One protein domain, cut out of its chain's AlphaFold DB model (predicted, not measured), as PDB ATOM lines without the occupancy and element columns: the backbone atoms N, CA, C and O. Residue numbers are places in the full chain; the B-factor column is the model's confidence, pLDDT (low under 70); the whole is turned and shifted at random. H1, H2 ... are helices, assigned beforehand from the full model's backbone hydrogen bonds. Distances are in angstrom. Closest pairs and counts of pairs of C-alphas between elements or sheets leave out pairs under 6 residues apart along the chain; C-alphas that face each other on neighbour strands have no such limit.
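What this domain is: This is residues 41 to 140 of the 240 residues of an uncharacterized protein of Halomonas sp. 1513 (UniProt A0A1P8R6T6). A long helix, H2, makes the base of a loose, elongated domain, and H1 and H3 both pack on one side of it, H1 near its first end and H3 folded back from its last end as a helical hairpin. H4 crosses H3 nearly at right angles and runs away from H2, and the last stretch, residues 126 to 140, folds back beside H4, while residues 54 to 59 stick out at the other end of the domain. The link of residues 104 to 110 passes through the space between H1 and H3. The printed part has 100 residues with four named helices, H1, H2, H3 and H4 in that order, and no named strand; the class is all helix. The whole is loose, with a radius of gyration of the C-alphas of 15.8 A, and spans 47 by 28 by 22 A.

Where its parts are: H1 holds residues 41 to 53 and is 18.2 A long from first to last C-alpha, beginning at C-alpha 41 at (91.727, 59.279, 10.632). H2, residues 63 to 88, is the longest helix at 36.6 A and ends at C-alpha 88 at (117.627, 54.622, 19.753). H3, residues 90 to 103, is 19.9 A long. H4, residues 111 to 125, is 20.5 A long and ends at C-alpha 125 at (101.673, 56.337, 37.752).

How they stand to each other: H1 touches H2 with residues 45 to 50 alone, and H2 touches H1 with residues 63 to 70 alone; the closest C-alphas are those of Val 46 and Ile 67, 6.0 A apart. H1 and H2 run opposite ways at a steep tilt of 67 degrees. H2 touches H3 with residues 77 to 87 alone, and the closest C-alphas, those of Val 85 and Gly 93, are 4.0 A apart. This pair is a helical hairpin, at a steep tilt of 39 degrees, opposite ways. H4 touches H3 with residues 113 to 117 alone; the closest C-alphas, those of Ala 98 and His 113, are 4.4 A apart, and the two helices are about perpendicular at 81 degrees. H1 and H3, H1 and H4, and H2 and H4 are apart. In H1, H2, H3 and H4 every O i to N i+4 pair is within hydrogen-bond range.

The domain as a whole: The two C-alphas farthest apart are those of Thr 59 and Ser 128, at 47.5 A. The printed part has no cut. The link from H2 to H3 is tight, with 1 residue, and those from H1 to H2 and from H3 to H4 are short, with 9 and 7 residues. Residues 54 to 59 stand free. The mean pLDDT of the printed part is 78.7, and it is under 70 in residues 52 to 61, 104 to 107 and 139 to 140.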
ATOM      1  N   GLU A  41      90.892  58.654   9.614       85.38
ATOM      2  CA  GLU A  41      91.727  59.279  10.632       85.38
ATOM      3  C   GLU A  41      92.552  60.426  10.033       85.38
ATOM      4  O   GLU A  41      92.630  61.505  10.622       85.38
ATOM      5  N   ASP A  42      93.077  60.243   8.819       86.06
ATOM      6  CA  ASP A  42      93.815  61.285   8.095       86.06
ATOM      7  C   ASP A  42      92.906  62.466   7.740       86.06
ATOM      8  O   ASP A  42      93.273  63.626   7.935       86.06
ATOM      9  N   ALA A  43      91.693  62.173   7.264       88.69
ATOM     10  CA  ALA A  43      90.683  63.184   6.972       88.69
ATOM     11  C   ALA A  43      90.287  63.976   8.228       88.69
ATOM     12  O   ALA A  43      90.167  65.202   8.177       88.69
ATOM     13  N   ALA A  44      90.135  63.304   9.372       86.00
ATOM     14  CA  ALA A  44      89.876  63.968  10.646       86.00
ATOM     15  C   ALA A  44      91.049  64.875  11.048       86.00
ATOM     16  O   ALA A  44      90.822  66.024  11.431       86.00
ATOM     17  N   GLY A  45      92.291  64.402  10.891       82.75
ATOM     18  CA  GLY A  45      93.504  65.192  11.113       82.75
ATOM     19  C   GLY A  45      93.526  66.478  10.285       82.75
ATOM     20  O   GLY A  45      93.714  67.559  10.838       82.75
ATOM     21  N   VAL A  46      93.219  66.388   8.987       84.75
ATOM     22  CA  VAL A  46      93.096  67.556   8.098       84.75
ATOM     23  C   VAL A  46      92.025  68.536   8.578       84.75
ATOM     24  O   VAL A  46      92.271  69.742   8.582       84.75
ATOM     25  N   ILE A  47      90.849  68.055   8.997       85.81
ATOM     26  CA  ILE A  47      89.784  68.927   9.523       85.81
ATOM     27  C   ILE A  47      90.245  69.639  10.795       85.81
ATOM     28  O   ILE A  47      90.012  70.840  10.930       85.81
ATOM     29  N   PHE A  48      90.921  68.937  11.709       78.31
ATOM     30  CA  PHE A  48      91.475  69.552  12.914       78.31
ATOM     31  C   PHE A  48      92.521  70.615  12.580       78.31
ATOM     32  O   PHE A  48      92.435  71.723  13.110       78.31
ATOM     33  N   SER A  49      93.450  70.332  11.662       75.31
ATOM     34  CA  SER A  49      94.428  71.319  11.188       75.31
ATOM     35  C   SER A  49      93.744  72.530  10.546       75.31
ATOM     36  O   SER A  49      94.110  73.668  10.830       75.31
ATOM     37  N   TYR A  50      92.706  72.309   9.735       77.88
ATOM     38  CA  TYR A  50      91.935  73.371   9.082       77.88
ATOM     39  C   TYR A  50      91.176  74.252  10.093       77.88
ATOM     40  O   TYR A  50      91.214  75.484  10.026       77.88
ATOM     41  N   ALA A  51      90.509  73.631  11.069       74.56
ATOM     42  CA  ALA A  51      89.769  74.327  12.119       74.56
ATOM     43  C   ALA A  51      90.703  75.081  13.081       74.56
ATOM     44  O   ALA A  51      90.403  76.211  13.463       74.56
ATOM     45  N   GLY A  52      91.852  74.490  13.429       65.31
ATOM     46  CA  GLY A  52      92.888  75.127  14.243       65.31
ATOM     47  C   GLY A  52      93.512  76.337  13.547       65.31
ATOM     48  O   GLY A  52      93.626  77.402  14.156       65.31
ATOM     49  N   ALA A  53      93.806  76.216  12.247       57.31
ATOM     50  CA  ALA A  53      94.324  77.312  11.429       57.31
ATOM     51  C   ALA A  53      93.350  78.498  11.342       57.31
ATOM     52  O   ALA A  53      93.788  79.643  11.295       57.31
ATOM     53  N   SER A  54      92.039  78.237  11.387       51.25
ATOM     54  CA  SER A  54      90.997  79.276  11.356       51.25
ATOM     55  C   SER A  54      90.959  80.148  12.626       51.25
ATOM     56  O   SER A  54      90.373  81.229  12.602       51.25
ATOM     57  N   GLY A  55      91.562  79.699  13.736       47.34
ATOM     58  CA  GLY A  55      91.664  80.460  14.992       47.34
ATOM     59  C   GLY A  55      92.983  81.220  15.174       47.34
ATOM     60  O   GLY A  55      93.066  82.144  15.982       47.34
ATOM     61  N   THR A  56      94.017  80.847  14.424       47.38
ATOM     62  CA  THR A  56      95.321  81.521  14.378       47.38
ATOM     63  C   THR A  56      95.338  82.536  13.236       47.38
ATOM     64  O   THR A  56      94.759  82.276  12.190       47.38
ATOM     65  N   ALA A  57      96.005  83.683  13.389       41.47
ATOM     66  CA  ALA A  57      96.079  84.756  12.382       41.47
ATOM     67  C   ALA A  57      96.908  84.395  11.121       41.47
ATOM     68  O   ALA A  57      97.667  85.213  10.604       41.47
ATOM     69  N   HIS A  58      96.820  83.154  10.645       47.69
ATOM     70  CA  HIS A  58      97.407  82.717   9.390       47.69
ATOM     71  C   HIS A  58      96.502  83.114   8.224       47.69
ATOM     72  O   HIS A  58      95.278  83.172   8.348       47.69
ATOM     73  N   THR A  59      97.113  83.399   7.073       54.31
ATOM     74  CA  THR A  59      96.394  83.636   5.818       54.31
ATOM     75  C   THR A  59      95.425  82.469   5.582       54.31
ATOM     76  O   THR A  59      95.863  81.321   5.701       54.31
ATOM     77  N   PRO A  60      94.133  82.706   5.273       57.00
ATOM     78  CA  PRO A  60      93.158  81.631   5.123       57.00
ATOM     79  C   PRO A  60      93.607  80.661   4.027       57.00
ATOM     80  O   PRO A  60      93.583  80.971   2.834       57.00
ATOM     81  N   MET A  61      94.057  79.482   4.453       67.75
ATOM     82  CA  MET A  61      94.479  78.414   3.563       67.75
ATOM     83  C   MET A  61      93.245  77.627   3.126       67.75
ATOM     84  O   MET A  61      92.451  77.191   3.957       67.75
ATOM     85  N   GLY A  62      93.068  77.445   1.817       77.38
ATOM     86  CA  GLY A  62      92.022  76.562   1.299       77.38
ATOM     87  C   GLY A  62      92.262  75.108   1.714       77.38
ATOM     88  O   GLY A  62      93.395  74.719   1.999       77.38
ATOM     89  N   LEU A  63      91.204  74.292   1.703       80.44
ATOM     90  CA  LEU A  63      91.259  72.884   2.110       80.44
ATOM     91  C   LEU A  63      92.366  72.094   1.385       80.44
ATOM     92  O   LEU A  63      93.100  71.355   2.031       80.44
ATOM     93  N   ASP A  64      92.558  72.317   0.082       79.56
ATOM     94  CA  ASP A  64      93.610  71.656  -0.712       79.56
ATOM     95  C   ASP A  64      95.033  71.985  -0.216       79.56
ATOM     96  O   ASP A  64      95.924  71.129  -0.216       79.56
ATOM     97  N   GLY A  65      95.252  73.219   0.251       77.12
ATOM     98  CA  GLY A  65      96.522  73.642   0.842       77.12
ATOM     99  C   GLY A  65      96.769  72.968   2.191       77.12
ATOM    100  O   GLY A  65      97.868  72.471   2.433       77.12
ATOM    101  N   VAL A  66      95.732  72.870   3.032       80.50
ATOM    102  CA  VAL A  66      95.827  72.179   4.329       80.50
ATOM    103  C   VAL A  66      96.077  70.690   4.137       80.50
ATOM    104  O   VAL A  66      96.939  70.138   4.815       80.50
ATOM    105  N   ILE A  67      95.400  70.053   3.175       83.94
ATOM    106  CA  ILE A  67      95.682  68.662   2.810       83.94
ATOM    107  C   ILE A  67      97.158  68.524   2.434       83.94
ATOM    108  O   ILE A  67      97.847  67.683   2.996       83.94
ATOM    109  N   THR A  68      97.674  69.378   1.548       79.81
ATOM    110  CA  THR A  68      99.082  69.334   1.118       79.81
ATOM    111  C   THR A  68     100.060  69.459   2.289       79.81
ATOM    112  O   THR A  68     101.000  68.671   2.388       79.81
ATOM    113  N   LEU A  69      99.841  70.419   3.192       78.19
ATOM    114  CA  LEU A  69     100.690  70.594   4.374       78.19
ATOM    115  C   LEU A  69     100.616  69.403   5.320       78.19
ATOM    116  O   LEU A  69     101.658  68.926   5.768       78.19
ATOM    117  N   PHE A  70      99.410  68.897   5.580       82.81
ATOM    118  CA  PHE A  70      99.218  67.681   6.361       82.81
ATOM    119  C   PHE A  70     100.021  66.532   5.754       82.81
ATOM    120  O   PHE A  70     100.692  65.797   6.479       82.81
ATOM    121  N   ARG A  71     100.038  66.419   4.416       81.56
ATOM    122  CA  ARG A  71     100.794  65.356   3.763       81.56
ATOM    123  C   ARG A  71     102.293  65.446   3.969       81.56
ATOM    124  O   ARG A  71     102.933  64.449   4.293       81.56
ATOM    125  N   LEU A  72     102.836  66.639   3.744       78.81
ATOM    126  CA  LEU A  72     104.257  66.915   3.922       78.81
ATOM    127  C   LEU A  72     104.671  66.670   5.374       78.81
ATOM    128  O   LEU A  72     105.671  66.000   5.608       78.81
ATOM    129  N   SER A  73     103.864  67.146   6.324       78.44
ATOM    130  CA  SER A  73     104.082  66.941   7.757       78.44
ATOM    131  C   SER A  73     104.103  65.453   8.109       78.44
ATOM    132  O   SER A  73     105.054  64.979   8.720       78.44
ATOM    133  N   ARG A  74     103.126  64.670   7.632       80.50
ATOM    134  CA  ARG A  74     103.083  63.225   7.896       80.50
ATOM    135  C   ARG A  74     104.287  62.480   7.314       80.50
ATOM    136  O   ARG A  74     104.850  61.630   7.993       80.50
ATOM    137  N   ALA A  75     104.692  62.797   6.084       81.44
ATOM    138  CA  ALA A  75     105.864  62.180   5.461       81.44
ATOM    139  C   ALA A  75     107.164  62.529   6.210       81.44
ATOM    140  O   ALA A  75     108.008  61.658   6.429       81.44
ATOM    141  N   ASP A  76     107.313  63.787   6.638       79.50
ATOM    142  CA  ASP A  76     108.445  64.224   7.458       79.50
ATOM    143  C   ASP A  76     108.446  63.540   8.835       79.50
ATOM    144  O   ASP A  76     109.508  63.121   9.297       79.50
ATOM    145  N   ASN A  77     107.276  63.375   9.460       80.00
ATOM    146  CA  ASN A  77     107.127  62.706  10.752       80.00
ATOM    147  C   ASN A  77     107.474  61.220  10.667       80.00
ATOM    148  O   ASN A  77     108.257  60.748  11.483       80.00
ATOM    149  N   ALA A  78     106.979  60.505   9.650       84.31
ATOM    150  CA  ALA A  78     107.325  59.101   9.430       84.31
ATOM    151  C   ALA A  78     108.840  58.921   9.238       84.31
ATOM    152  O   ALA A  78     109.467  58.071   9.863       84.31
ATOM    153  N   LYS A  79     109.466  59.793   8.439       85.06
ATOM    154  CA  LYS A  79     110.922  59.780   8.267       85.06
ATOM    155  C   LYS A  79     111.660  60.067   9.579       85.06
ATOM    156  O   LYS A  79     112.694  59.464   9.854       85.06
ATOM    157  N   GLN A  80     111.180  61.026  10.362       83.50
ATOM    158  CA  GLN A  80     111.791  61.373  11.640       83.50
ATOM    159  C   GLN A  80     111.654  60.232  12.658       83.50
ATOM    160  O   GLN A  80     112.593  59.964  13.407       83.50
ATOM    161  N   GLU A  81     110.516  59.543  12.660       86.44
ATOM    162  CA  GLU A  81     110.299  58.334  13.443       86.44
ATOM    163  C   GLU A  81     111.307  57.244  13.062       86.44
ATOM    164  O   GLU A  81     111.994  56.731  13.946       86.44
ATOM    165  N   ASP A  82     111.499  56.975  11.767       87.75
ATOM    166  CA  ASP A  82     112.517  56.032  11.284       87.75
ATOM    167  C   ASP A  82     113.930  56.421  11.753       87.75
ATOM    168  O   ASP A  82     114.713  55.569  12.184       87.75
ATOM    169  N   GLU A  83     114.267  57.715  11.711       84.06
ATOM    170  CA  GLU A  83     115.545  58.234  12.216       84.06
ATOM    171  C   GLU A  83     115.704  57.984  13.727       84.06
ATOM    172  O   GLU A  83     116.793  57.618  14.182       84.06
ATOM    173  N   PHE A  84     114.634  58.127  14.516       82.81
ATOM    174  CA  PHE A  84     114.658  57.833  15.949       82.81
ATOM    175  C   PHE A  84     114.771  56.347  16.250       82.81
ATOM    176  O   PHE A  84     115.572  55.967  17.106       82.81
ATOM    177  N   VAL A  85     114.013  55.510  15.546       85.19
ATOM    178  CA  VAL A  85     114.080  54.052  15.679       85.19
ATOM    179  C   VAL A  85     115.482  53.559  15.325       85.19
ATOM    180  O   VAL A  85     116.077  52.788  16.079       85.19
ATOM    181  N   ALA A  86     116.077  54.076  14.247       79.31
ATOM    182  CA  ALA A  86     117.450  53.752  13.870       79.31
ATOM    183  C   ALA A  86     118.485  54.214  14.916       79.31
ATOM    184  O   ALA A  86     119.481  53.524  15.148       79.31
ATOM    185  N   ALA A  87     118.273  55.373  15.548       76.62
ATOM    186  CA  ALA A  87     119.212  55.944  16.514       76.62
ATOM    187  C   ALA A  87     119.118  55.321  17.916       76.62
ATOM    188  O   ALA A  87     120.139  55.194  18.601       76.62
ATOM    189  N   TYR A  88     117.912  54.967  18.358       79.44
ATOM    190  CA  TYR A  88     117.627  54.622  19.753       79.44
ATOM    191  C   TYR A  88     117.068  53.206  19.953       79.44
ATOM    192  O   TYR A  88     116.992  52.753  21.095       79.44
ATOM    193  N   GLY A  89     116.758  52.487  18.872       83.50
ATOM    194  CA  GLY A  89     116.032  51.216  18.905       83.50
ATOM    195  C   GLY A  89     114.518  51.426  18.832       83.50
ATOM    196  O   GLY A  89     114.043  52.540  19.014       83.50
ATOM    197  N   GLU A  90     113.774  50.351  18.568       88.62
ATOM    198  CA  GLU A  90     112.322  50.368  18.323       88.62
ATOM    199  C   GLU A  90     111.547  51.027  19.476       88.62
ATOM    200  O   GLU A  90     111.012  52.121  19.305       88.62
ATOM    201  N   ASP A  91     111.589  50.450  20.681       86.56
ATOM    202  CA  ASP A  91     110.818  50.946  21.833       86.56
ATOM    203  C   ASP A  91     111.133  52.414  22.182       86.56
ATOM    204  O   ASP A  91     110.246  53.260  22.313       86.56
ATOM    205  N   VAL A  92     112.423  52.747  22.304       84.62
ATOM    206  CA  VAL A  92     112.863  54.095  22.694       84.62
ATOM    207  C   VAL A  92     112.637  55.096  21.563       84.62
ATOM    208  O   VAL A  92     112.250  56.234  21.824       84.62
ATOM    209  N   GLY A  93     112.868  54.690  20.317       85.12
ATOM    210  CA  GLY A  93     112.671  55.524  19.138       85.12
ATOM    211  C   GLY A  93     111.215  55.939  18.975       85.12
ATOM    212  O   GLY A  93     110.937  57.129  18.827       85.12
ATOM    213  N   HIS A  94     110.284  54.994  19.119       90.56
ATOM    214  CA  HIS A  94     108.849  55.270  19.078       90.56
ATOM    215  C   HIS A  94     108.387  56.179  20.221       90.56
ATOM    216  O   HIS A  94     107.594  57.096  20.002       90.56
ATOM    217  N   LEU A  95     108.910  55.999  21.438       89.50
ATOM    218  CA  LEU A  95     108.598  56.905  22.545       89.50
ATOM    219  C   LEU A  95     109.114  58.326  22.292       89.50
ATOM    220  O   LEU A  95     108.412  59.299  22.573       89.50
ATOM    221  N   VAL A  96     110.329  58.458  21.758       85.44
ATOM    222  CA  VAL A  96     110.906  59.756  21.387       85.44
ATOM    223  C   VAL A  96     110.090  60.415  20.273       85.44
ATOM    224  O   VAL A  96     109.797  61.606  20.388       85.44
ATOM    225  N   SER A  97     109.657  59.648  19.268       88.44
ATOM    226  CA  SER A  97     108.734  60.108  18.221       88.44
ATOM    227  C   SER A  97     107.428  60.635  18.822       88.44
ATOM    228  O   SER A  97     107.036  61.772  18.566       88.44
ATOM    229  N   ALA A  98     106.810  59.878  19.733       88.62
ATOM    230  CA  ALA A  98     105.563  60.275  20.379       88.62
ATOM    231  C   ALA A  98     105.699  61.554  21.225       88.62
ATOM    232  O   ALA A  98     104.830  62.428  21.186       88.62
ATOM    233  N   ILE A  99     106.802  61.705  21.970       85.81
ATOM    234  CA  ILE A  99     107.099  62.933  22.725       85.81
ATOM    235  C   ILE A  99     107.324  64.113  21.771       85.81
ATOM    236  O   ILE A  99     106.857  65.220  22.055       85.81
ATOM    237  N   ALA A 100     108.030  63.896  20.658       82.88
ATOM    238  CA  ALA A 100     108.276  64.927  19.656       82.88
ATOM    239  C   ALA A 100     106.966  65.393  19.004       82.88
ATOM    240  O   ALA A 100     106.736  66.599  18.951       82.88
ATOM    241  N   ALA A 101     106.091  64.461  18.617       82.38
ATOM    242  CA  ALA A 101     104.773  64.748  18.057       82.38
ATOM    243  C   ALA A 101     103.888  65.541  19.031       82.38
ATOM    244  O   ALA A 101     103.227  66.487  18.625       82.38
ATOM    245  N   LEU A 102     103.907  65.211  20.330       80.62
ATOM    246  CA  LEU A 102     103.153  65.959  21.345       80.62
ATOM    247  C   LEU A 102     103.722  67.367  21.603       80.62
ATOM    248  O   LEU A 102     102.999  68.267  22.026       80.62
ATOM    249  N   SER A 103     105.027  67.547  21.407       72.62
ATOM    250  CA  SER A 103     105.719  68.817  21.662       72.62
ATOM    251  C   SER A 103     105.649  69.786  20.480       72.62
ATOM    252  O   SER A 103     106.011  70.955  20.633       72.62
ATOM    253  N   ASP A 104     105.228  69.308  19.311       69.38
ATOM    254  CA  ASP A 104     105.093  70.097  18.096       69.38
ATOM    255  C   ASP A 104     103.624  70.529  17.911       69.38
ATOM    256  O   ASP A 104     102.768  69.679  17.665       69.38
ATOM    257  N   PRO A 105     103.297  71.830  18.040       62.84
ATOM    258  CA  PRO A 105     101.919  72.308  17.918       62.84
ATOM    259  C   PRO A 105     101.337  72.122  16.510       62.84
ATOM    260  O   PRO A 105     100.118  72.167  16.353       62.84
ATOM    261  N   ASP A 106     102.191  71.913  15.506       62.22
ATOM    262  CA  ASP A 106     101.797  71.724  14.112       62.22
ATOM    263  C   ASP A 106     101.606  70.232  13.767       62.22
ATOM    264  O   ASP A 106     101.236  69.886  12.642       62.22
ATOM    265  N   THR A 107     101.843  69.334  14.732       69.50
ATOM    266  CA  THR A 107     101.688  67.886  14.573       69.50
ATOM    267  C   THR A 107     100.487  67.374  15.356       69.50
ATOM    268  O   THR A 107     100.312  67.658  16.538       69.50
ATOM    269  N   VAL A 108      99.662  66.556  14.702       71.31
ATOM    270  CA  VAL A 108      98.624  65.764  15.370       71.31
ATOM    271  C   VAL A 108      99.227  64.396  15.704       71.31
ATOM    272  O   VAL A 108      99.608  63.680  14.778       71.31
ATOM    273  N   PRO A 109      99.347  64.006  16.987       77.88
ATOM    274  CA  PRO A 109      99.866  62.690  17.338       77.88
ATOM    275  C   PRO A 109      98.924  61.573  16.870       77.88
ATOM    276  O   PRO A 109      97.746  61.560  17.225       77.88
ATOM    277  N   ASP A 110      99.461  60.609  16.125       78.75
ATOM    278  CA  ASP A 110      98.733  59.388  15.763       78.75
ATOM    279  C   ASP A 110      98.315  58.533  16.977       78.75
ATOM    280  O   ASP A 110      98.866  58.635  18.079       78.75
ATOM    281  N   SER A 111      97.353  57.628  16.764       77.75
ATOM    282  CA  SER A 111      96.844  56.721  17.807       77.75
ATOM    283  C   SER A 111      97.954  55.895  18.463       77.75
ATOM    284  O   SER A 111      97.937  55.686  19.678       77.75
ATOM    285  N   TYR A 112      98.951  55.481  17.679       83.06
ATOM    286  CA  TYR A 112     100.123  54.774  18.173       83.06
ATOM    287  C   TYR A 112     100.958  55.640  19.127       83.06
ATOM    288  O   TYR A 112     101.276  55.187  20.223       83.06
ATOM    289  N   HIS A 113     101.220  56.910  18.791       87.50
ATOM    290  CA  HIS A 113     101.916  57.839  19.689       87.50
ATOM    291  C   HIS A 113     101.187  57.986  21.027       87.50
ATOM    292  O   HIS A 113     101.804  57.902  22.090       87.50
ATOM    293  N   LEU A 114      99.863  58.160  20.987       87.62
ATOM    294  CA  LEU A 114      99.045  58.268  22.195       87.62
ATOM    295  C   LEU A 114      99.071  56.977  23.020       87.62
ATOM    296  O   LEU A 114      99.146  57.045  24.246       87.62
ATOM    297  N   SER A 115      99.062  55.812  22.368       88.44
ATOM    298  CA  SER A 115      99.210  54.516  23.037       88.44
ATOM    299  C   SER A 115     100.571  54.397  23.723       88.44
ATOM    300  O   SER A 115     100.637  54.062  24.904       88.44
ATOM    301  N   THR A 116     101.653  54.731  23.020       90.69
ATOM    302  CA  THR A 116     103.028  54.690  23.533       90.69
ATOM    303  C   THR A 116     103.206  55.615  24.738       90.69
ATOM    304  O   THR A 116     103.719  55.194  25.779       90.69
ATOM    305  N   LEU A 117     102.704  56.850  24.650       90.44
ATOM    306  CA  LEU A 117     102.692  57.801  25.764       90.44
ATOM    307  C   LEU A 117     101.813  57.317  26.921       90.44
ATOM    308  O   LEU A 117     102.198  57.459  28.081       90.44
ATOM    309  N   GLY A 118     100.653  56.734  26.614       88.81
ATOM    310  CA  GLY A 118      99.720  56.183  27.591       88.81
ATOM    311  C   GLY A 118     100.340  55.050  28.403       88.81
ATOM    312  O   GLY A 118     100.260  55.071  29.630       88.81
ATOM    313  N   SER A 119     101.030  54.113  27.750       88.44
ATOM    314  CA  SER A 119     101.780  53.049  28.424       88.44
ATOM    315  C   SER A 119     102.891  53.613  29.312       88.44
ATOM    316  O   SER A 119     102.979  53.251  30.484       88.44
ATOM    317  N   ALA A 120     103.692  54.557  28.805       87.62
ATOM    318  CA  ALA A 120     104.753  55.191  29.590       87.62
ATOM    319  C   ALA A 120     104.213  55.981  30.801       87.62
ATOM    320  O   ALA A 120     104.841  55.993  31.865       87.62
ATOM    321  N   ALA A 121     103.050  56.625  30.656       86.19
ATOM    322  CA  ALA A 121     102.358  57.317  31.739       86.19
ATOM    323  C   ALA A 121     101.808  56.331  32.773       86.19
ATOM    324  O   ALA A 121     101.979  56.553  33.971       86.19
ATOM    325  N   TYR A 122     101.178  55.246  32.319       87.06
ATOM    326  CA  TYR A 122     100.639  54.197  33.179       87.06
ATOM    327  C   TYR A 122     101.733  53.584  34.056       87.06
ATOM    328  O   TYR A 122     101.592  53.576  35.277       87.06
ATOM    329  N   ASP A 123     102.866  53.195  33.463       82.62
ATOM    330  CA  ASP A 123     103.997  52.628  34.203       82.62
ATOM    331  C   ASP A 123     104.528  53.574  35.290       82.62
ATOM    332  O   ASP A 123     104.880  53.167  36.401       82.62
ATOM    333  N   PHE A 124     104.588  54.868  34.974       79.88
ATOM    334  CA  PHE A 124     105.036  55.880  35.920       79.88
ATOM    335  C   PHE A 124     104.031  56.089  37.062       79.88
ATOM    336  O   PHE A 124     104.433  56.200  38.220       79.88
ATOM    337  N   MET A 125     102.731  56.126  36.758       78.75
ATOM    338  CA  MET A 125     101.673  56.337  37.752       78.75
ATOM    339  C   MET A 125     101.477  55.132  38.680       78.75
ATOM    340  O   MET A 125     101.279  55.322  39.878       78.75
ATOM    341  N   GLU A 126     101.582  53.910  38.156       90.38
ATOM    342  CA  GLU A 126     101.523  52.665  38.940       90.38
ATOM    343  C   GLU A 126     102.804  52.415  39.755       90.38
ATOM    344  O   GLU A 126     102.865  51.510  40.589       90.38
ATOM    345  N   GLY A 127     103.859  53.203  39.522       83.38
ATOM    346  CA  GLY A 127     105.150  53.050  40.187       83.38
ATOM    347  C   GLY A 127     105.946  51.822  39.733       83.38
ATOM    348  O   GLY A 127     106.961  51.501  40.358       83.38
ATOM    349  N   SER A 128     105.529  51.151  38.650       79.81
ATOM    350  CA  SER A 128     106.324  50.104  37.986       79.81
ATOM    351  C   SER A 128     107.590  50.696  37.352       79.81
ATOM    352  O   SER A 128     108.624  50.030  37.261       79.81
ATOM    353  N   ALA A 129     107.539  51.985  37.004       78.88
ATOM    354  CA  ALA A 129     108.661  52.797  36.574       78.88
ATOM    355  C   ALA A 129     108.935  53.944  37.557       78.88
ATOM    356  O   ALA A 129     108.041  54.656  38.006       78.88
ATOM    357  N   LYS A 130     110.218  54.188  37.841       77.50
ATOM    358  CA  LYS A 130     110.661  55.346  38.632       77.50
ATOM    359  C   LYS A 130     110.672  56.637  37.808       77.50
ATOM    360  O   LYS A 130     110.641  57.725  38.379       77.50
ATOM    361  N   TRP A 131     110.757  56.523  36.483       82.12
ATOM    362  CA  TRP A 131     110.814  57.647  35.550       82.12
ATOM    363  C   TRP A 131     109.939  57.376  34.333       82.12
ATOM    364  O   TRP A 131     109.823  56.231  33.897       82.12
ATOM    365  N   PHE A 132     109.378  58.436  33.755       82.38
ATOM    366  CA  PHE A 132     108.595  58.340  32.528       82.38
ATOM    367  C   PHE A 132     109.411  57.687  31.401       82.38
ATOM    368  O   PHE A 132     110.559  58.066  31.161       82.38
ATOM    369  N   GLY A 133     108.826  56.686  30.740       83.88
ATOM    370  CA  GLY A 133     109.464  55.957  29.641       83.88
ATOM    371  C   GLY A 133     110.460  54.871  30.049       83.88
ATOM    372  O   GLY A 133     110.926  54.131  29.186       83.88
ATOM    373  N   GLN A 134     110.792  54.725  31.340       81.31
ATOM    374  CA  GLN A 134     111.725  53.686  31.802       81.31
ATOM    375  C   GLN A 134     111.255  52.276  31.417       81.31
ATOM    376  O   GLN A 134     112.088  51.442  31.066       81.31
ATOM    377  N   GLY A 135     109.944  52.012  31.484       83.69
ATOM    378  CA  GLY A 135     109.353  50.730  31.080       83.69
ATOM    379  C   GLY A 135     109.587  50.391  29.605       83.69
ATOM    380  O   GLY A 135     109.678  49.220  29.260       83.69
ATOM    381  N   GLN A 136     109.806  51.404  28.763       83.62
ATOM    382  CA  GLN A 136     110.115  51.265  27.335       83.62
ATOM    383  C   GLN A 136     111.619  51.326  27.040       83.62
ATOM    384  O   GLN A 136     112.048  51.657  25.941       83.62
ATOM    385  N   GLY A 137     112.452  51.066  28.049       81.25
ATOM    386  CA  GLY A 137     113.898  51.029  27.875       81.25
ATOM    387  C   GLY A 137     114.566  52.401  27.807       81.25
ATOM    388  O   GLY A 137     115.763  52.456  27.513       81.25
ATOM    389  N   MET A 138     113.860  53.502  28.126       77.88
ATOM    390  CA  MET A 138     114.509  54.816  28.212       77.88
ATOM    391  C   MET A 138     115.694  54.738  29.172       77.88
ATOM    392  O   MET A 138     115.524  54.348  30.337       77.88
ATOM    393  N   PRO A 139     116.903  55.110  28.717       63.81
ATOM    394  CA  PRO A 139     118.095  54.945  29.516       63.81
ATOM    395  C   PRO A 139     117.973  55.756  30.805       63.81
ATOM    396  O   PRO A 139     117.935  56.988  30.814       63.81
ATOM    397  N   LEU A 140     117.955  55.027  31.918       54.75
ATOM    398  CA  LEU A 140     118.049  55.578  33.258       54.75
ATOM    399  C   LEU A 140     119.398  56.267  33.393       54.75
ATOM    400  O   LEU A 140     120.436  55.616  33.502       54.75
TER     401      LEU A 140